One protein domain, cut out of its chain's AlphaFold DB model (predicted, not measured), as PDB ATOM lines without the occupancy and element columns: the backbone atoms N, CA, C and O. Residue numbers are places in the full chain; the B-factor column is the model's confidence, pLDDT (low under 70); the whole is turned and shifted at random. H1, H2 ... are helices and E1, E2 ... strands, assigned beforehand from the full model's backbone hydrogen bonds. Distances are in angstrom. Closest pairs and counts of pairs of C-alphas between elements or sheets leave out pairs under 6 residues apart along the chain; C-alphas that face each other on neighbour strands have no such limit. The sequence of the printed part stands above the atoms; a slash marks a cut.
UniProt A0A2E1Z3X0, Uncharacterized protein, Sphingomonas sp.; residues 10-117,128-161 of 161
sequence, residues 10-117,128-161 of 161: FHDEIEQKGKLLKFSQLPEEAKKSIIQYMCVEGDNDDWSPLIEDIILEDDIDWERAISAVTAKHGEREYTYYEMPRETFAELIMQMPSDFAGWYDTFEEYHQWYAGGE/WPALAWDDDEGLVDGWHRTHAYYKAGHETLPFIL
ATOM      1  N   PHE A  10     -26.975 -23.624  13.633       84.31
ATOM      2  CA  PHE A  10     -27.567 -23.606  12.298       84.31
ATOM      3  C   PHE A  10     -27.963 -22.185  11.843       84.31
ATOM      4  O   PHE A  10     -27.711 -21.798  10.701       84.31
ATOM      5  N   HIS A  11     -28.471 -21.364  12.766       88.31
ATOM      6  CA  HIS A  11     -28.811 -19.963  12.505       88.31
ATOM      7  C   HIS A  11     -27.610 -19.027  12.380       88.31
ATOM      8  O   HIS A  11     -27.674 -18.113  11.566       88.31
ATOM      9  N   ASP A  12     -26.508 -19.257  13.106       89.19
ATOM     10  CA  ASP A  12     -25.294 -18.426  13.003       89.19
ATOM     11  C   ASP A  12     -24.749 -18.447  11.565       89.19
ATOM     12  O   ASP A  12     -24.285 -17.431  11.048       89.19
ATOM     13  N   GLU A  13     -24.799 -19.611  10.913       91.88
ATOM     14  CA  GLU A  13     -24.386 -19.772   9.516       91.88
ATOM     15  C   GLU A  13     -25.271 -18.933   8.580       91.88
ATOM     16  O   GLU A  13     -24.753 -18.234   7.702       91.88
ATOM     17  N   ILE A  14     -26.593 -18.966   8.785       92.69
ATOM     18  CA  ILE A  14     -27.556 -18.191   7.991       92.69
ATOM     19  C   ILE A  14     -27.362 -16.695   8.241       92.69
ATOM     20  O   ILE A  14     -27.247 -15.936   7.281       92.69
ATOM     21  N   GLU A  15     -27.261 -16.265   9.498       92.94
ATOM     22  CA  GLU A  15     -27.091 -14.860   9.878       92.94
ATOM     23  C   GLU A  15     -25.787 -14.267   9.317       92.94
ATOM     24  O   GLU A  15     -25.770 -13.144   8.812       92.94
ATOM     25  N   GLN A  16     -24.684 -15.022   9.358       93.38
ATOM     26  CA  GLN A  16     -23.369 -14.520   8.944       93.38
ATOM     27  C   GLN A  16     -23.157 -14.514   7.430       93.38
ATOM     28  O   GLN A  16     -22.427 -13.656   6.923       93.38
ATOM     29  N   LYS A  17     -23.722 -15.488   6.707       96.19
ATOM     30  CA  LYS A  17     -23.476 -15.664   5.263       96.19
ATOM     31  C   LYS A  17     -24.667 -15.308   4.387       96.19
ATOM     32  O   LYS A  17     -24.505 -15.141   3.176       96.19
ATOM     33  N   GLY A  18     -25.845 -15.183   4.983       96.12
ATOM     34  CA  GLY A  18     -27.046 -14.746   4.307       96.12
ATOM     35  C   GLY A  18     -27.032 -13.261   3.971       96.12
ATOM     36  O   GLY A  18     -26.180 -12.471   4.386       96.12
ATOM     37  N   LYS A  19     -28.011 -12.872   3.165       97.62
ATOM     38  CA  LYS A  19     -28.247 -11.490   2.773       97.62
ATOM     39  C   LYS A  19     -29.453 -10.957   3.532       97.62
ATOM     40  O   LYS A  19     -30.555 -11.468   3.351       97.62
ATOM     41  N   LEU A  20     -29.252  -9.884   4.294       98.12
ATOM     42  CA  LEU A  20     -30.348  -9.138   4.904       98.12
ATOM     43  C   LEU A  20     -31.165  -8.431   3.813       98.12
ATOM     44  O   LEU A  20     -30.627  -7.664   3.004       98.12
ATOM     45  N   LEU A  21     -32.460  -8.719   3.771       98.38
ATOM     46  CA  LEU A  21     -33.417  -8.218   2.794       98.38
ATOM     47  C   LEU A  21     -34.698  -7.807   3.506       98.38
ATOM     48  O   LEU A  21     -35.176  -8.494   4.402       98.38
ATOM     49  N   LYS A  22     -35.314  -6.720   3.052       98.44
ATOM     50  CA  LYS A  22     -36.689  -6.421   3.446       98.44
ATOM     51  C   LYS A  22     -37.651  -7.405   2.788       98.44
ATOM     52  O   LYS A  22     -37.380  -7.867   1.678       98.44
ATOM     53  N   PHE A  23     -38.819  -7.633   3.385       98.25
ATOM     54  CA  PHE A  23     -39.861  -8.488   2.815       98.25
ATOM     55  C   PHE A  23     -40.168  -8.108   1.364       98.25
ATOM     56  O   PHE A  23     -40.212  -8.961   0.486       98.25
ATOM     57  N   SER A  24     -40.288  -6.808   1.080       98.19
ATOM     58  CA  SER A  24     -40.514  -6.283  -0.273       98.19
ATOM     59  C   SER A  24     -39.434  -6.690  -1.289       98.19
ATOM     60  O   SER A  24     -39.734  -6.845  -2.476       98.19
ATOM     61  N   GLN A  25     -38.200  -6.916  -0.833       98.38
ATOM     62  CA  GLN A  25     -37.024  -7.246  -1.641       98.38
ATOM     63  C   GLN A  25     -36.770  -8.754  -1.771       98.38
ATOM     64  O   GLN A  25     -35.921  -9.148  -2.572       98.38
ATOM     65  N   LEU A  26     -37.469  -9.587  -0.997       97.88
ATOM     66  CA  LEU A  26     -37.331 -11.037  -1.072       97.88
ATOM     67  C   LEU A  26     -37.770 -11.575  -2.450       97.88
ATOM     68  O   LEU A  26     -38.694 -11.013  -3.063       97.88
ATOM     69  N   PRO A  27     -37.153 -12.681  -2.920       95.88
ATOM     70  CA  PRO A  27     -37.677 -13.472  -4.031       95.88
ATOM     71  C   PRO A  27     -39.145 -13.856  -3.816       95.88
ATOM     72  O   PRO A  27     -39.630 -13.914  -2.684       95.88
ATOM     73  N   GLU A  28     -39.866 -14.127  -4.898       95.62
ATOM     74  CA  GLU A  28     -41.291 -14.448  -4.819       95.62
ATOM     75  C   GLU A  28     -41.540 -15.700  -3.967       95.62
ATOM     76  O   GLU A  28     -42.365 -15.677  -3.060       95.62
ATOM     77  N   GLU A  29     -40.766 -16.759  -4.182       95.12
ATOM     78  CA  GLU A  29     -40.845 -18.026  -3.450       95.12
ATOM     79  C   GLU A  29     -40.576 -17.842  -1.951       95.12
ATOM     80  O   GLU A  29     -41.226 -18.467  -1.114       95.12
ATOM     81  N   ALA A  30     -39.663 -16.932  -1.603       96.06
ATOM     82  CA  ALA A  30     -39.383 -16.558  -0.223       96.06
ATOM     83  C   ALA A  30     -40.591 -15.876   0.432       96.06
ATOM     84  O   ALA A  30     -41.002 -16.258   1.527       96.06
ATOM     85  N   LYS A  31     -41.230 -14.931  -0.267       96.75
ATOM     86  CA  LYS A  31     -42.467 -14.300   0.220       96.75
ATOM     87  C   LYS A  31     -43.573 -15.330   0.422       96.75
ATOM     88  O   LYS A  31     -44.245 -15.287   1.445       96.75
ATOM     89  N   LYS A  32     -43.729 -16.270  -0.515       95.12
ATOM     90  CA  LYS A  32     -44.737 -17.333  -0.418       95.12
ATOM     91  C   LYS A  32     -44.516 -18.237   0.790       95.12
ATOM     92  O   LYS A  32     -45.476 -18.492   1.503       95.12
ATOM     93  N   SER A  33     -43.273 -18.634   1.074       94.88
ATOM     94  CA  SER A  33     -42.965 -19.444   2.264       94.88
ATOM     95  C   SER A  33     -43.348 -18.750   3.575       94.88
ATOM     96  O   SER A  33     -43.992 -19.356   4.423       94.88
ATOM     97  N   ILE A  34     -43.045 -17.453   3.706       95.81
ATOM     98  CA  ILE A  34     -43.416 -16.672   4.890       95.81
ATOM     99  C   ILE A  34     -44.937 -16.525   4.977       95.81
ATOM    100  O   ILE A  34     -45.492 -16.678   6.057       95.81
ATOM    101  N   ILE A  35     -45.617 -16.216   3.867       95.06
ATOM    102  CA  ILE A  35     -47.078 -16.038   3.850       95.06
ATOM    103  C   ILE A  35     -47.791 -17.346   4.197       95.06
ATOM    104  O   ILE A  35     -48.717 -17.322   4.997       95.06
ATOM    105  N   GLN A  36     -47.355 -18.473   3.633       92.75
ATOM    106  CA  GLN A  36     -47.918 -19.788   3.933       92.75
ATOM    107  C   GLN A  36     -47.852 -20.071   5.437       92.75
ATOM    108  O   GLN A  36     -48.878 -20.309   6.068       92.75
ATOM    109  N   TYR A  37     -46.670 -19.930   6.032       92.88
ATOM    110  CA  TYR A  37     -46.513 -20.160   7.460       92.88
ATOM    111  C   TYR A  37     -47.278 -19.133   8.305       92.88
ATOM    112  O   TYR A  37     -48.054 -19.501   9.174       92.88
ATOM    113  N   MET A  38     -47.107 -17.833   8.055       92.69
ATOM    114  CA  MET A  38     -47.654 -16.789   8.929       92.69
ATOM    115  C   MET A  38     -49.168 -16.614   8.794       92.69
ATOM    116  O   MET A  38     -49.828 -16.317   9.783       92.69
ATOM    117  N   CYS A  39     -49.718 -16.741   7.588       90.06
ATOM    118  CA  CYS A  39     -51.117 -16.416   7.319       90.06
ATOM    119  C   CYS A  39     -52.033 -17.638   7.193       90.06
ATOM    120  O   CYS A  39     -53.236 -17.488   7.377       90.06
ATOM    121  N   VAL A  40     -51.502 -18.803   6.801       87.00
ATOM    122  CA  VAL A  40     -52.319 -19.991   6.496       87.00
ATOM    123  C   VAL A  40     -52.203 -21.028   7.608       87.00
ATOM    124  O   VAL A  40     -53.215 -21.543   8.070       87.00
ATOM    125  N   GLU A  41     -50.982 -21.321   8.054       86.56
ATOM    126  CA  GLU A  41     -50.714 -22.427   8.986       86.56
ATOM    127  C   GLU A  41     -50.569 -21.976  10.444       86.56
ATOM    128  O   GLU A  41     -51.047 -22.643  11.358       86.56
ATOM    129  N   GLY A  42     -49.902 -20.846  10.670       75.31
ATOM    130  CA  GLY A  42     -49.471 -20.379  11.987       75.31
ATOM    131  C   GLY A  42     -50.485 -19.521  12.739       75.31
ATOM    132  O   GLY A  42     -50.166 -19.074  13.838       75.31
ATOM    133  N   ASP A  43     -51.661 -19.269  12.152       72.62
ATOM    134  CA  ASP A  43     -52.761 -18.485  12.739       72.62
ATOM    135  C   ASP A  43     -52.284 -17.181  13.418       72.62
ATOM    136  O   ASP A  43     -52.536 -16.913  14.593       72.62
ATOM    137  N   ASN A  44     -51.493 -16.375  12.699       86.62
ATOM    138  CA  ASN A  44     -50.933 -15.150  13.254       86.62
ATOM    139  C   ASN A  44     -51.918 -13.979  13.122       86.62
ATOM    140  O   ASN A  44     -52.117 -13.449  12.031       86.62
ATOM    141  N   ASP A  45     -52.437 -13.495  14.253       87.50
ATOM    142  CA  ASP A  45     -53.427 -12.403  14.337       87.50
ATOM    143  C   ASP A  45     -53.059 -11.109  13.574       87.50
ATOM    144  O   ASP A  45     -53.933 -10.326  13.199       87.50
ATOM    145  N   ASP A  46     -51.768 -10.834  13.354       89.56
ATOM    146  CA  ASP A  46     -51.308  -9.646  12.618       89.56
ATOM    147  C   ASP A  46     -51.240  -9.889  11.095       89.56
ATOM    148  O   ASP A  46     -51.315  -8.933  10.315       89.56
ATOM    149  N   TRP A  47     -51.130 -11.149  10.668       91.75
ATOM    150  CA  TRP A  47     -50.875 -11.561   9.284       91.75
ATOM    151  C   TRP A  47     -52.072 -12.232   8.614       91.75
ATOM    152  O   TRP A  47     -52.380 -11.872   7.476       91.75
ATOM    153  N   SER A  48     -52.748 -13.174   9.277       88.00
ATOM    154  CA  SER A  48     -53.867 -13.940   8.707       88.00
ATOM    155  C   SER A  48     -54.966 -13.040   8.122       88.00
ATOM    156  O   SER A  48     -55.310 -13.229   6.950       88.00
ATOM    157  N   PRO A  49     -55.407 -11.955   8.804       91.12
ATOM    158  CA  PRO A  49     -56.466 -11.086   8.280       91.12
ATOM    159  C   PRO A  49     -56.126 -10.363   6.970       91.12
ATOM    160  O   PRO A  49     -57.007  -9.809   6.318       91.12
ATOM    161  N   LEU A  50     -54.849 -10.319   6.570       89.50
ATOM    162  CA  LEU A  50     -54.431  -9.662   5.329       89.50
ATOM    163  C   LEU A  50     -54.814 -10.456   4.082       89.50
ATOM    164  O   LEU A  50     -54.855  -9.875   2.994       89.50
ATOM    165  N   ILE A  51     -55.047 -11.761   4.230       89.38
ATOM    166  CA  ILE A  51     -55.320 -12.659   3.108       89.38
ATOM    167  C   ILE A  51     -56.614 -13.463   3.260       89.38
ATOM    168  O   ILE A  51     -56.928 -14.223   2.353       89.38
ATOM    169  N   GLU A  52     -57.383 -13.285   4.340       85.25
ATOM    170  CA  GLU A  52     -58.656 -13.998   4.565       85.25
ATOM    171  C   GLU A  52     -59.600 -13.913   3.350       85.25
ATOM    172  O   GLU A  52     -60.095 -14.932   2.880       85.25
ATOM    173  N   ASP A  53     -59.764 -12.723   2.763       84.25
ATOM    174  CA  ASP A  53     -60.596 -12.502   1.564       84.25
ATOM    175  C   ASP A  53     -59.899 -12.887   0.234       84.25
ATOM    176  O   ASP A  53     -60.422 -12.644  -0.861       84.25
ATOM    177  N   ILE A  54     -58.666 -13.392   0.306       85.88
ATOM    178  CA  ILE A  54     -57.806 -13.748  -0.835       85.88
ATOM    179  C   ILE A  54     -57.696 -15.276  -0.983       85.88
ATOM    180  O   ILE A  54     -57.381 -15.755  -2.073       85.88
ATOM    181  N   ILE A  55     -58.006 -16.031   0.073       80.69
ATOM    182  CA  ILE A  55     -58.096 -17.491   0.047       80.69
ATOM    183  C   ILE A  55     -59.468 -17.884  -0.517       80.69
ATOM    184  O   ILE A  55     -60.510 -17.572   0.058       80.69
ATOM    185  N   LEU A  56     -59.475 -18.561  -1.663       72.81
ATOM    186  CA  LEU A  56     -60.681 -19.043  -2.333       72.81
ATOM    187  C   LEU A  56     -60.620 -20.567  -2.432       72.81
ATOM    188  O   LEU A  56     -59.833 -21.086  -3.212       72.81
ATOM    189  N   GLU A  57     -61.469 -21.274  -1.678       68.44
ATOM    190  CA  GLU A  57     -61.592 -22.745  -1.756       68.44
ATOM    191  C   GLU A  57     -60.233 -23.474  -1.675       68.44
ATOM    192  O   GLU A  57     -59.933 -24.341  -2.491       68.44
ATOM    193  N   ASP A  58     -59.403 -23.091  -0.700       70.06
ATOM    194  CA  ASP A  58     -58.049 -23.622  -0.464       70.06
ATOM    195  C   ASP A  58     -56.995 -23.273  -1.540       70.06
ATOM    196  O   ASP A  58     -55.865 -23.757  -1.472       70.06
ATOM    197  N   ASP A  59     -57.315 -22.389  -2.493       83.12
ATOM    198  CA  ASP A  59     -56.346 -21.781  -3.413       83.12
ATOM    199  C   ASP A  59     -56.062 -20.319  -3.034       83.12
ATOM    200  O   ASP A  59     -56.940 -19.568  -2.596       83.12
ATOM    201  N   ILE A  60     -54.808 -19.904  -3.200       88.38
ATOM    202  CA  ILE A  60     -54.329 -18.573  -2.819       88.38
ATOM    203  C   ILE A  60     -54.009 -17.794  -4.086       88.38
ATOM    204  O   ILE A  60     -53.114 -18.161  -4.852       88.38
ATOM    205  N   ASP A  61     -54.666 -16.647  -4.270       92.06
ATOM    206  CA  ASP A  61     -54.210 -15.656  -5.247       92.06
ATOM    207  C   ASP A  61     -52.902 -15.024  -4.746       92.06
ATOM    208  O   ASP A  61     -52.881 -14.027  -4.018       92.06
ATOM    209  N   TRP A  62     -51.786 -15.656  -5.117       92.69
ATOM    210  CA  TRP A  62     -50.452 -15.291  -4.651       92.69
ATOM    211  C   TRP A  62     -50.060 -13.859  -4.995       92.69
ATOM    212  O   TRP A  62     -49.365 -13.226  -4.205       92.69
ATOM    213  N   GLU A  63     -50.497 -13.331  -6.140       94.50
ATOM    214  CA  GLU A  63     -50.184 -11.956  -6.528       94.50
ATOM    215  C   GLU A  63     -50.849 -10.973  -5.559       94.50
ATOM    216  O   GLU A  63     -50.190 -10.078  -5.013       94.50
ATOM    217  N   ARG A  64     -52.142 -11.176  -5.275       95.12
ATOM    218  CA  ARG A  64     -52.881 -10.345  -4.318       95.12
ATOM    219  C   ARG A  64     -52.369 -10.520  -2.893       95.12
ATOM    220  O   ARG A  64     -52.193  -9.515  -2.206       95.12
ATOM    221  N   ALA A  65     -52.085 -11.751  -2.470       95.12
ATOM    222  CA  ALA A  65     -51.562 -12.045  -1.138       95.12
ATOM    223  C   ALA A  65     -50.198 -11.374  -0.912       95.12
ATOM    224  O   ALA A  65     -50.013 -10.641   0.062       95.12
ATOM    225  N   ILE A  66     -49.263 -11.537  -1.857       96.69
ATOM    226  CA  ILE A  66     -47.947 -10.888  -1.802       96.69
ATOM    227  C   ILE A  66     -48.093  -9.368  -1.773       96.69
ATOM    228  O   ILE A  66     -47.399  -8.708  -0.997       96.69
ATOM    229  N   SER A  67     -48.984  -8.802  -2.587       96.94
ATOM    230  CA  SER A  67     -49.225  -7.359  -2.621       96.94
ATOM    231  C   SER A  67     -49.754  -6.833  -1.278       96.94
ATOM    232  O   SER A  67     -49.191  -5.884  -0.724       96.94
ATOM    233  N   ALA A  68     -50.767  -7.490  -0.702       96.00
ATOM    234  CA  ALA A  68     -51.370  -7.111   0.577       96.00
ATOM    235  C   ALA A  68     -50.363  -7.179   1.735       96.00
ATOM    236  O   ALA A  68     -50.209  -6.218   2.495       96.00
ATOM    237  N   VAL A  69     -49.611  -8.278   1.827       96.69
ATOM    238  CA  VAL A  69     -48.593  -8.468   2.867       96.69
ATOM    239  C   VAL A  69     -47.435  -7.488   2.674       96.69
ATOM    240  O   VAL A  69     -46.975  -6.886   3.642       96.69
ATOM    241  N   THR A  70     -46.997  -7.235   1.435       97.75
ATOM    242  CA  THR A  70     -45.940  -6.247   1.155       97.75
ATOM    243  C   THR A  70     -46.361  -4.836   1.565       97.75
ATOM    244  O   THR A  70     -45.539  -4.092   2.094       97.75
ATOM    245  N   ALA A  71     -47.628  -4.460   1.380       97.31
ATOM    246  CA  ALA A  71     -48.115  -3.139   1.772       97.31
ATOM    247  C   ALA A  71     -48.016  -2.888   3.289       97.31
ATOM    248  O   ALA A  71     -47.768  -1.755   3.701       97.31
ATOM    249  N   LYS A  72     -48.181  -3.928   4.118       96.94
ATOM    250  CA  LYS A  72     -48.138  -3.814   5.587       96.94
ATOM    251  C   LYS A  72     -46.775  -4.163   6.191       96.94
ATOM    252  O   LYS A  72     -46.301  -3.471   7.088       96.94
ATOM    253  N   HIS A  73     -46.139  -5.222   5.700       97.44
ATOM    254  CA  HIS A  73     -44.913  -5.802   6.258       97.44
ATOM    255  C   HIS A  73     -43.695  -5.659   5.343       97.44
ATOM    256  O   HIS A  73     -42.637  -6.196   5.657       97.44
ATOM    257  N   GLY A  74     -43.797  -4.894   4.253       97.69
ATOM    258  CA  GLY A  74     -42.744  -4.725   3.249       97.69
ATOM    259  C   GLY A  74     -41.389  -4.258   3.780       97.69
ATOM    260  O   GLY A  74     -40.388  -4.486   3.104       97.69
ATOM    261  N   GLU A  75     -41.363  -3.646   4.966       98.19
ATOM    262  CA  GLU A  75     -40.167  -3.140   5.645       98.19
ATOM    263  C   GLU A  75     -39.587  -4.097   6.701       98.19
ATOM    264  O   GLU A  75     -38.503  -3.817   7.203       98.19
ATOM    265  N   ARG A  76     -40.261  -5.209   7.048       97.38
ATOM    266  CA  ARG A  76     -39.676  -6.229   7.940       97.38
ATOM    267  C   ARG A  76     -38.468  -6.866   7.268       97.38
ATOM    268  O   ARG A  76     -38.513  -7.143   6.072       97.38
ATOM    269  N   GLU A  77     -37.411  -7.085   8.033       97.88
ATOM    270  CA  GLU A  77     -36.151  -7.632   7.540       97.88
ATOM    271  C   GLU A  77     -36.068  -9.135   7.802       97.88
ATOM    272  O   GLU A  77     -36.562  -9.618   8.818       97.88
ATOM    273  N   TYR A  78     -35.444  -9.837   6.863       97.69
ATOM    274  CA  TYR A  78     -35.202 -11.271   6.871       97.69
ATOM    275  C   TYR A  78     -33.812 -11.530   6.298       97.69
ATOM    276  O   TYR A  78     -33.378 -10.855   5.358       97.69
ATOM    277  N   THR A  79     -33.123 -12.531   6.814       97.62
ATOM    278  CA  THR A  79     -31.869 -13.019   6.261       97.62
ATOM    279  C   THR A  79     -32.153 -14.191   5.336       97.62
ATOM    280  O   THR A  79     -32.627 -15.237   5.762       97.62
ATOM    281  N   TYR A  80     -31.858 -14.020   4.048       97.75
ATOM    282  CA  TYR A  80     -32.021 -15.067   3.041       97.75
ATOM    283  C   TYR A  80     -30.674 -15.688   2.680       97.75
ATOM    284  O   TYR A  80     -29.728 -14.962   2.353       97.75
ATOM    285  N   TYR A  81     -30.590 -17.016   2.677       97.50
ATOM    286  CA  TYR A  81     -29.353 -17.729   2.368       97.50
ATOM    287  C   TYR A  81     -29.592 -18.963   1.494       97.50
ATOM    288  O   TYR A  81     -30.483 -19.765   1.749       97.50
ATOM    289  N   GLU A  82     -28.761 -19.116   0.464       96.94
ATOM    290  CA  GLU A  82     -28.642 -20.330  -0.346       96.94
ATOM    291  C   GLU A  82     -27.491 -21.160   0.229       96.94
ATOM    292  O   GLU A  82     -26.334 -21.015  -0.171       96.94
ATOM    293  N   MET A  83     -27.804 -21.986   1.224       96.56
ATOM    294  CA  MET A  83     -26.810 -22.763   1.957       96.56
ATOM    295  C   MET A  83     -26.362 -23.974   1.132       96.56
ATOM    296  O   MET A  83     -27.217 -24.682   0.598       96.56
ATOM    297  N   PRO A  84     -25.056 -24.281   1.043       97.56
ATOM    298  CA  PRO A  84     -24.596 -25.543   0.470       97.56
ATOM    299  C   PRO A  84     -25.236 -26.743   1.177       97.56
ATOM    300  O   PRO A  84     -25.261 -26.797   2.408       97.56
ATOM    301  N   ARG A  85     -25.723 -27.732   0.420       95.44
ATOM    302  CA  ARG A  85     -26.425 -28.902   0.989       95.44
ATOM    303  C   ARG A  85     -25.601 -29.677   2.020       95.44
ATOM    304  O   ARG A  85     -26.158 -30.176   2.990       95.44
ATOM    305  N   GLU A  86     -24.286 -29.743   1.825       95.38
ATOM    306  CA  GLU A  86     -23.383 -30.454   2.734       95.38
ATOM    307  C   GLU A  86     -23.241 -29.697   4.059       95.38
ATOM    308  O   GLU A  86     -23.241 -30.301   5.123       95.38
ATOM    309  N   THR A  87     -23.232 -28.361   4.014       94.94
ATOM    310  CA  THR A  87     -23.258 -27.529   5.223       94.94
ATOM    311  C   THR A  87     -24.560 -27.719   6.000       94.94
ATOM    312  O   THR A  87     -24.523 -27.836   7.220       94.94
ATOM    313  N   PHE A  88     -25.704 -27.817   5.315       93.38
ATOM    314  CA  PHE A  88     -26.976 -28.148   5.965       93.38
ATOM    315  C   PHE A  88     -26.921 -29.516   6.659       93.38
ATOM    316  O   PHE A  88     -27.250 -29.615   7.840       93.38
ATOM    317  N   ALA A  89     -26.460 -30.548   5.944       92.56
ATOM    318  CA  ALA A  89     -26.321 -31.899   6.477       92.56
ATOM    319  C   ALA A  89     -25.432 -31.929   7.734       92.56
ATOM    320  O   ALA A  89     -25.803 -32.517   8.748       92.56
ATOM    321  N   GLU A  90     -24.289 -31.239   7.698       90.75
ATOM    322  CA  GLU A  90     -23.373 -31.124   8.836       90.75
ATOM    323  C   GLU A  90     -23.993 -30.392  10.035       90.75
ATOM    324  O   GLU A  90     -23.786 -30.812  11.175       90.75
ATOM    325  N   LEU A  91     -24.714 -29.289   9.807       89.50
ATOM    326  CA  LEU A  91     -25.281 -28.466  10.880       89.50
ATOM    327  C   LEU A  91     -26.482 -29.137  11.550       89.50
ATOM    328  O   LEU A  91     -26.572 -29.120  12.775       89.50
ATOM    329  N   ILE A  92     -27.370 -29.778  10.785       87.00
ATOM    330  CA  ILE A  92     -28.529 -30.482  11.355       87.00
ATOM    331  C   ILE A  92     -28.111 -31.653  12.237       87.00
ATOM    332  O   ILE A  92     -28.681 -31.836  13.309       87.00
ATOM    333  N   MET A  93     -27.061 -32.387  11.866       86.62
ATOM    334  CA  MET A  93     -26.531 -33.466  12.711       86.62
ATOM    335  C   MET A  93     -25.870 -32.965  14.009       86.62
ATOM    336  O   MET A  93     -25.528 -33.770  14.871       86.62
ATOM    337  N   GLN A  94     -25.678 -31.650  14.165       84.19
ATOM    338  CA  GLN A  94     -25.175 -31.025  15.393       84.19
ATOM    339  C   GLN A  94     -26.288 -30.422  16.261       84.19
ATOM    340  O   GLN A  94     -26.000 -29.988  17.382       84.19
ATOM    341  N   MET A  95     -27.529 -30.369  15.766       78.44
ATOM    342  CA  MET A  95     -28.645 -29.806  16.518       78.44
ATOM    343  C   MET A  95     -28.983 -30.693  17.723       78.44
ATOM    344  O   MET A  95     -28.873 -31.916  17.644       78.44
ATOM    345  N   PRO A  96     -29.404 -30.095  18.850       68.38
ATOM    346  CA  PRO A  96     -29.765 -30.825  20.062       68.38
ATOM    347  C   PRO A  96     -31.071 -31.622  19.932       68.38
ATOM    348  O   PRO A  96     -31.475 -32.241  20.915       68.38
ATOM    349  N   SER A  97     -31.723 -31.598  18.764       65.81
ATOM    350  CA  SER A  97     -32.979 -32.297  18.522       65.81
ATOM    351  C   SER A  97     -32.865 -33.784  18.860       65.81
ATOM    352  O   SER A  97     -31.819 -34.419  18.676       65.81
ATOM    353  N   ASP A  98     -33.978 -34.363  19.316       54.09
ATOM    354  CA  ASP A  98     -34.068 -35.781  19.678       54.09
ATOM    355  C   ASP A  98     -33.659 -36.728  18.523       54.09
ATOM    356  O   ASP A  98     -33.387 -37.905  18.756       54.09
ATOM    357  N   PHE A  99     -33.551 -36.221  17.287       56.59
ATOM    358  CA  PHE A  99     -33.207 -36.976  16.081       56.59
ATOM    359  C   PHE A  99     -31.699 -37.137  15.841       56.59
ATOM    360  O   PHE A  99     -31.279 -38.194  15.366       56.59
ATOM    361  N   ALA A 100     -30.867 -36.147  16.193       54.56
ATOM    362  CA  ALA A 100     -29.413 -36.215  15.978       54.56
ATOM    363  C   ALA A 100     -28.743 -37.320  16.820       54.56
ATOM    364  O   ALA A 100     -27.653 -37.786  16.499       54.56
ATOM    365  N   GLY A 101     -29.408 -37.781  17.885       62.19
ATOM    366  CA  GLY A 101     -28.958 -38.916  18.692       62.19
ATOM    367  C   GLY A 101     -29.324 -40.296  18.133       62.19
ATOM    368  O   GLY A 101     -28.901 -41.297  18.713       62.19
ATOM    369  N   TRP A 102     -30.144 -40.381  17.078       77.19
ATOM    370  CA  TRP A 102     -30.683 -41.653  16.568       77.19
ATOM    371  C   TRP A 102     -29.992 -42.154  15.296       77.19
ATOM    372  O   TRP A 102     -30.137 -43.332  14.966       77.19
ATOM    373  N   TYR A 103     -29.234 -41.295  14.613       85.56
ATOM    374  CA  TYR A 103     -28.553 -41.603  13.353       85.56
ATOM    375  C   TYR A 103     -27.094 -41.146  13.403       85.56
ATOM    376  O   TYR A 103     -26.794 -40.100  13.974       85.56
ATOM    377  N   ASP A 104     -26.192 -41.907  12.778       87.25
ATOM    378  CA  ASP A 104     -24.761 -41.581  12.759       87.25
ATOM    379  C   ASP A 104     -24.411 -40.625  11.602       87.25
ATOM    380  O   ASP A 104     -23.386 -39.941  11.636       87.25
ATOM    381  N   THR A 105     -25.257 -40.575  10.566       90.00
ATOM    382  CA  THR A 105     -25.064 -39.747   9.366       90.00
ATOM    383  C   THR A 105     -26.345 -39.040   8.936       90.00
ATOM    384  O   THR A 105     -27.455 -39.530   9.161       90.00
ATOM    385  N   PHE A 106     -26.191 -37.903   8.248       91.50
ATOM    386  CA  PHE A 106     -27.331 -37.200   7.662       91.50
ATOM    387  C   PHE A 106     -28.046 -38.062   6.614       91.50
ATOM    388  O   PHE A 106     -29.266 -38.016   6.515       91.50
ATOM    389  N   GLU A 107     -27.326 -38.891   5.853       92.31
ATOM    390  CA  GLU A 107     -27.911 -39.791   4.856       92.31
ATOM    391  C   GLU A 107     -28.894 -40.791   5.472       92.31
ATOM    392  O   GLU A 107     -29.956 -41.029   4.897       92.31
ATOM    393  N   GLU A 108     -28.565 -41.373   6.627       91.81
ATOM    394  CA  GLU A 108     -29.451 -42.299   7.344       91.81
ATOM    395  C   GLU A 108     -30.702 -41.586   7.858       91.81
ATOM    396  O   GLU A 108     -31.820 -42.064   7.643       91.81
ATOM    397  N   TYR A 109     -30.522 -40.410   8.465       90.56
ATOM    398  CA  TYR A 109     -31.628 -39.554   8.886       90.56
ATOM    399  C   TYR A 109     -32.527 -39.178   7.698       90.56
ATOM    400  O   TYR A 109     -33.748 -39.347   7.744       90.56
ATOM    401  N   HIS A 110     -31.929 -38.735   6.593       91.38
ATOM    402  CA  HIS A 110     -32.631 -38.366   5.372       91.38
ATOM    403  C   HIS A 110     -33.412 -39.542   4.785       91.38
ATOM    404  O   HIS A 110     -34.556 -39.352   4.377       91.38
ATOM    405  N   GLN A 111     -32.834 -40.746   4.755       90.81
ATOM    406  CA  GLN A 111     -33.517 -41.951   4.281       90.81
ATOM    407  C   GLN A 111     -34.713 -42.319   5.157       90.81
ATOM    408  O   GLN A 111     -35.757 -42.681   4.618       90.81
ATOM    409  N   TRP A 112     -34.581 -42.215   6.482       89.94
ATOM    410  CA  TRP A 112     -35.702 -42.434   7.393       89.94
ATOM    411  C   TRP A 112     -36.820 -41.415   7.152       89.94
ATOM    412  O   TRP A 112     -37.967 -41.808   6.947       89.94
ATOM    413  N   TYR A 113     -36.474 -40.127   7.082       88.19
ATOM    414  CA  TYR A 113     -37.435 -39.048   6.857       88.19
ATOM    415  C   TYR A 113     -38.148 -39.202   5.504       88.19
ATOM    416  O   TYR A 113     -39.374 -39.193   5.419       88.19
ATOM    417  N   ALA A 114     -37.377 -39.414   4.431       86.50
ATOM    418  CA  ALA A 114     -37.886 -39.594   3.072       86.50
ATOM    419  C   ALA A 114     -38.600 -40.940   2.852       86.50
ATOM    420  O   ALA A 114     -39.220 -41.128   1.803       86.50
ATOM    421  N   GLY A 115     -38.478 -41.878   3.796       83.94
ATOM    422  CA  GLY A 115     -39.218 -43.137   3.829       83.94
ATOM    423  C   GLY A 115     -40.628 -43.006   4.413       83.94
ATOM    424  O   GLY A 115     -41.394 -43.965   4.332       83.94
ATOM    425  N   GLY A 116     -40.977 -41.847   4.984       78.62
ATOM    426  CA  GLY A 116     -42.349 -41.517   5.366       78.62
ATOM    427  C   GLY A 116     -43.271 -41.379   4.149       78.62
ATOM    428  O   GLY A 116     -42.827 -41.046   3.052       78.62
ATOM    429  N   GLU A 117     -44.568 -41.638   4.332       66.38
ATOM    430  CA  GLU A 117     -45.541 -41.701   3.226       66.38
ATOM    431  C   GLU A 117     -45.939 -40.330   2.643       66.38
ATOM    432  O   GLU A 117     -46.625 -40.291   1.624       66.38
ATOM    433  N   TRP A 128     -39.048 -23.033  -2.521       94.19
ATOM    434  CA  TRP A 128     -39.490 -22.264  -1.368       94.19
ATOM    435  C   TRP A 128     -38.505 -22.476  -0.220       94.19
ATOM    436  O   TRP A 128     -38.219 -23.628   0.113       94.19
ATOM    437  N   PRO A 129     -37.961 -21.408   0.384       95.62
ATOM    438  CA  PRO A 129     -37.043 -21.555   1.500       95.62
ATOM    439  C   PRO A 129     -37.703 -22.193   2.717       95.62
ATOM    440  O   PRO A 129     -38.897 -22.016   2.967       95.62
ATOM    441  N   ALA A 130     -36.920 -22.940   3.487       95.44
ATOM    442  CA  ALA A 130     -37.312 -23.343   4.831       95.44
ATOM    443  C   ALA A 130     -37.159 -22.174   5.817       95.44
ATOM    444  O   ALA A 130     -36.294 -21.313   5.633       95.44
ATOM    445  N   LEU A 131     -38.030 -22.125   6.825       95.25
ATOM    446  CA  LEU A 131     -38.035 -21.079   7.844       95.25
ATOM    447  C   LEU A 131     -37.220 -21.560   9.042       95.25
ATOM    448  O   LEU A 131     -37.612 -22.490   9.744       95.25
ATOM    449  N   ALA A 132     -36.070 -20.936   9.250       91.69
ATOM    450  CA  ALA A 132     -35.086 -21.297  10.252       91.69
ATOM    451  C   ALA A 132     -35.244 -20.444  11.518       91.69
ATOM    452  O   ALA A 132     -34.328 -19.730  11.896       91.69
ATOM    453  N   TRP A 133     -36.428 -20.460  12.135       84.19
ATOM    454  CA  TRP A 133     -36.755 -19.625  13.308       84.19
ATOM    455  C   TRP A 133     -36.770 -20.392  14.636       84.19
ATOM    456  O   TRP A 133     -37.146 -19.822  15.658       84.19
ATOM    457  N   ASP A 134     -36.410 -21.675  14.616       80.88
ATOM    458  CA  ASP A 134     -36.476 -22.566  15.775       80.88
ATOM    459  C   ASP A 134     -35.069 -22.944  16.258       80.88
ATOM    460  O   ASP A 134     -34.277 -23.486  15.486       80.88
ATOM    461  N   ASP A 135     -34.746 -22.623  17.513       75.75
ATOM    462  CA  ASP A 135     -33.418 -22.848  18.106       75.75
ATOM    463  C   ASP A 135     -33.158 -24.325  18.467       75.75
ATOM    464  O   ASP A 135     -31.999 -24.729  18.605       75.75
ATOM    465  N   ASP A 136     -34.210 -25.134  18.623       74.00
ATOM    466  CA  ASP A 136     -34.135 -26.514  19.111       74.00
ATOM    467  C   ASP A 136     -34.068 -27.517  17.946       74.00
ATOM    468  O   ASP A 136     -33.185 -28.381  17.896       74.00
ATOM    469  N   GLU A 137     -34.976 -27.384  16.979       75.38
ATOM    470  CA  GLU A 137     -35.067 -28.246  15.795       75.38
ATOM    471  C   GLU A 137     -34.348 -27.647  14.579       75.38
ATOM    472  O   GLU A 137     -33.951 -28.370  13.666       75.38
ATOM    473  N   GLY A 138     -34.117 -26.333  14.571       83.31
ATOM    474  CA  GLY A 138     -33.439 -25.605  13.499       83.31
ATOM    475  C   GLY A 138     -34.422 -24.974  12.518       83.31
ATOM    476  O   GLY A 138     -34.243 -23.814  12.140       83.31
ATOM    477  N   LEU A 139     -35.472 -25.709  12.133       90.06
ATOM    478  CA  LEU A 139     -36.529 -25.257  11.224       90.06
ATOM    479  C   LEU A 139     -37.892 -25.284  11.915       90.06
ATOM    480  O   LEU A 139     -38.289 -26.318  12.442       90.06
ATOM    481  N   VAL A 140     -38.637 -24.182  11.812       90.69
ATOM    482  CA  VAL A 140     -40.043 -24.116  12.245       90.69
ATOM    483  C   VAL A 140     -41.001 -24.592  11.148       90.69
ATOM    484  O   VAL A 140     -42.101 -25.059  11.423       90.69
ATOM    485  N   ASP A 141     -40.576 -24.484   9.887       92.00
ATOM    486  CA  ASP A 141     -41.313 -24.967   8.726       92.00
ATOM    487  C   ASP A 141     -40.338 -25.292   7.580       92.00
ATOM    488  O   ASP A 141     -39.310 -24.635   7.389       92.00
ATOM    489  N   GLY A 142     -40.677 -26.305   6.784       92.00
ATOM    490  CA  GLY A 142     -39.952 -26.650   5.564       92.00
ATOM    491  C   GLY A 142     -39.091 -27.889   5.578       92.00
ATOM    492  O   GLY A 142     -38.275 -28.059   4.669       92.00
ATOM    493  N   TRP A 143     -39.314 -28.794   6.522       91.50
ATOM    494  CA  TRP A 143     -38.648 -30.092   6.537       91.50
ATOM    495  C   TRP A 143     -38.887 -30.895   5.250       91.50
ATOM    496  O   TRP A 143     -37.924 -31.255   4.569       91.50
ATOM    497  N   HIS A 144     -40.147 -31.081   4.836       90.38
ATOM    498  CA  HIS A 144     -40.477 -31.840   3.622       90.38
ATOM    499  C   HIS A 144     -39.819 -31.270   2.363       90.38
ATOM    500  O   HIS A 144     -39.187 -32.009   1.607       90.38
ATOM    501  N   ARG A 145     -39.896 -29.949   2.155       90.94
ATOM    502  CA  ARG A 145     -39.285 -29.292   0.988       90.94
ATOM    503  C   ARG A 145     -37.763 -29.368   1.006       90.94
ATOM    504  O   ARG A 145     -37.166 -29.675  -0.021       90.94
ATOM    505  N   THR A 146     -37.139 -29.184   2.168       92.62
ATOM    506  CA  THR A 146     -35.683 -29.293   2.313       92.62
ATOM    507  C   THR A 146     -35.197 -30.698   1.965       92.62
ATOM    508  O   THR A 146     -34.286 -30.850   1.148       92.62
ATOM    509  N   HIS A 147     -35.851 -31.735   2.496       92.31
ATOM    510  CA  HIS A 147     -35.529 -33.120   2.155       92.31
ATOM    511  C   HIS A 147     -35.830 -33.431   0.682       92.31
ATOM    512  O   HIS A 147     -35.021 -34.092   0.029       92.31
ATOM    513  N   ALA A 148     -36.921 -32.916   0.112       91.44
ATOM    514  CA  ALA A 148     -37.219 -33.088  -1.307       91.44
ATOM    515  C   ALA A 148     -36.121 -32.487  -2.205       91.44
ATOM    516  O   ALA A 148     -35.646 -33.161  -3.121       91.44
ATOM    517  N   TYR A 149     -35.647 -31.268  -1.915       92.56
ATOM    518  CA  TYR A 149     -34.539 -30.644  -2.650       92.56
ATOM    519  C   TYR A 149     -33.220 -31.404  -2.465       92.56
ATOM    520  O   TYR A 149     -32.474 -31.594  -3.429       92.56
ATOM    521  N   TYR A 150     -32.947 -31.901  -1.255       92.38
ATOM    522  CA  TYR A 150     -31.768 -32.728  -0.989       92.38
ATOM    523  C   TYR A 150     -31.787 -34.023  -1.814       92.38
ATOM    524  O   TYR A 150     -30.799 -34.352  -2.483       92.38
ATOM    525  N   LYS A 151     -32.933 -34.719  -1.829       91.00
ATOM    526  CA  LYS A 151     -33.173 -35.943  -2.612       91.00
ATOM    527  C   LYS A 151     -33.049 -35.693  -4.113       91.00
ATOM    528  O   LYS A 151     -32.486 -36.521  -4.824       91.00
ATOM    529  N   ALA A 152     -33.541 -34.551  -4.588       90.19
ATOM    530  CA  ALA A 152     -33.430 -34.135  -5.983       90.19
ATOM    531  C   ALA A 152     -32.004 -33.697  -6.388       90.19
ATOM    532  O   ALA A 152     -31.765 -33.405  -7.558       90.19
ATOM    533  N   GLY A 153     -31.041 -33.688  -5.456       91.69
ATOM    534  CA  GLY A 153     -29.630 -33.449  -5.763       91.69
ATOM    535  C   GLY A 153     -29.258 -31.975  -5.918       91.69
ATOM    536  O   GLY A 153     -28.255 -31.669  -6.556       91.69
ATOM    537  N   HIS A 154     -30.045 -31.056  -5.356       92.75
ATOM    538  CA  HIS A 154     -29.739 -29.628  -5.422       92.75
ATOM    539  C   HIS A 154     -28.453 -29.305  -4.652       92.75
ATOM    540  O   HIS A 154     -28.297 -29.728  -3.512       92.75
ATOM    541  N   GLU A 155     -27.545 -28.532  -5.256       95.38
ATOM    542  CA  GLU A 155     -26.261 -28.159  -4.633       95.38
ATOM    543  C   GLU A 155     -26.437 -27.209  -3.439       95.38
ATOM    544  O   GLU A 155     -25.650 -27.240  -2.490       95.38
ATOM    545  N   THR A 156     -27.487 -26.388  -3.470       96.56
ATOM    546  CA  THR A 156     -27.853 -25.466  -2.395       96.56
ATOM    547  C   THR A 156     -29.301 -25.656  -1.960       96.56
ATOM    548  O   THR A 156     -30.138 -26.156  -2.716       96.56
ATOM    549  N   LEU A 157     -29.601 -25.213  -0.745       95.44
ATOM    550  CA  LEU A 157     -30.915 -25.249  -0.121       95.44
ATOM    551  C   LEU A 157     -31.260 -23.831   0.375       95.44
ATOM    552  O   LEU A 157     -30.424 -23.204   1.034       95.44
ATOM    553  N   PRO A 158     -32.442 -23.290   0.032       96.62
ATOM    554  CA  PRO A 158     -32.816 -21.936   0.422       96.62
ATOM    555  C   PRO A 158     -33.376 -21.894   1.852       96.62
ATOM    556  O   PRO A 158     -34.229 -22.703   2.216       96.62
ATOM    557  N   PHE A 159     -32.946 -20.907   2.637       97.00
ATOM    558  CA  PHE A 159     -33.386 -20.678   4.016       97.00
ATOM    559  C   PHE A 159     -33.703 -19.204   4.277       97.00
ATOM    560  O   PHE A 159     -33.112 -18.311   3.660       97.00
ATOM    561  N   ILE A 160     -34.634 -18.965   5.201       96.69
ATOM    562  CA  ILE A 160     -34.967 -17.649   5.755       96.69
ATOM    563  C   ILE A 160     -34.806 -17.693   7.272       96.69
ATOM    564  O   ILE A 160     -35.356 -18.587   7.909       96.69
ATOM    565  N   LEU A 161     -34.109 -16.698   7.817       92.25
ATOM    566  CA  LEU A 161     -34.067 -16.348   9.238       92.25
ATOM    567  C   LEU A 161     -34.709 -14.973   9.439       92.25
ATOM    568  O   LEU A 161     -34.397 -14.053   8.650       92.25
TER     569      LEU A 161
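What this domain is: This is residues 10 to 117 and 128 to 161 of the 161 residues of an uncharacterized protein of Sphingomonas sp. (UniProt A0A2E1Z3X0). A long strand, E2, spans between two groups of helices: H2 and the crossing H3 toward its first end, and H4, H5 and H6 toward its last. Two shorter strands, E1 and E3, lie on either side of E2, staggered along it, and H1 crosses over it; residues 128 to 142 pass between the two groups of helices. The 142 printed residues hold six named helices and three named strands, in the order H1 E1 H2 H3 E2 H4 H5 H6 E3; the sheet, E1 E2 E3, is antiparallel and the class is mixed. The whole is compact, with a radius of gyration of the C-alphas of 16.0 A, and spans 47 by 35 by 26 A.

How they stand to each other: Start at E2, residues 77 to 84, the inner strand; its edge neighbours are E1, residues 19 to 22, and E3, residues 156 to 160. Beside E1, antiparallel at 146 degrees, N 19 and O 80 are within hydrogen-bond range at 2.8 A; beside E3, antiparallel at 162 degrees, N 83 and O 157 are at 2.9 A. H1, residues 10 to 17, lies over E2 at a height over the sheet of 8.2 A, across the strands at 83 degrees to E2 on the local plane. H4, residues 85 to 92, and H6, residues 143 to 151, are on the sheet too; with H1 they make two layers, helices on one face of a sheet. H1 and H4 only just touch, with 3 pairs of C-alphas within 8 A, the closest Phe 10 and Leu 91 at 5.6 A. H5, residues 106 to 114, touches H6 at a steep tilt of 64 degrees, the closest C-alphas being His 110 and His 147, 6.8 A. H2, residues 28 to 41, only grazes the sheet, with its residues 29 to 34; its residues 31 to 35 alone touch H3, residues 62 to 73, about perpendicular at 81 degrees, the closest C-alphas being those of Lys 31 and Ile 66, 6.8 A apart. H2 and H3 are apart from H4, H5 and H6. Every O i to N i+4 pair is within hydrogen-bond range in H3, H4, H5 and H6; H1 has 3 of 4 and H2 9 of 10.

Where its parts are: Find C-alpha 10 at (-27.567, -23.606, 12.298), where H1 begins. E2 runs 22.5 A from C-alpha 77 at (-36.151, -7.632, 7.540); H2 measures 18.5 A, H3 15.5 A and E3 13.3 A, ending at C-alpha 160, (-34.967, -17.649, 5.755).

The domain as a whole: The C-alphas farthest apart, Asp 53 and Asp 104, are 47.5 A apart. Residues 118 to 127 are not printed, and C-alphas 117 and 128 are 20.9 A apart across the cut. The links H2 to H3 and H4 to H5 are long. The mean pLDDT of the printed part is 89.6; residues 57, 96 to 101 and 117 are under 70.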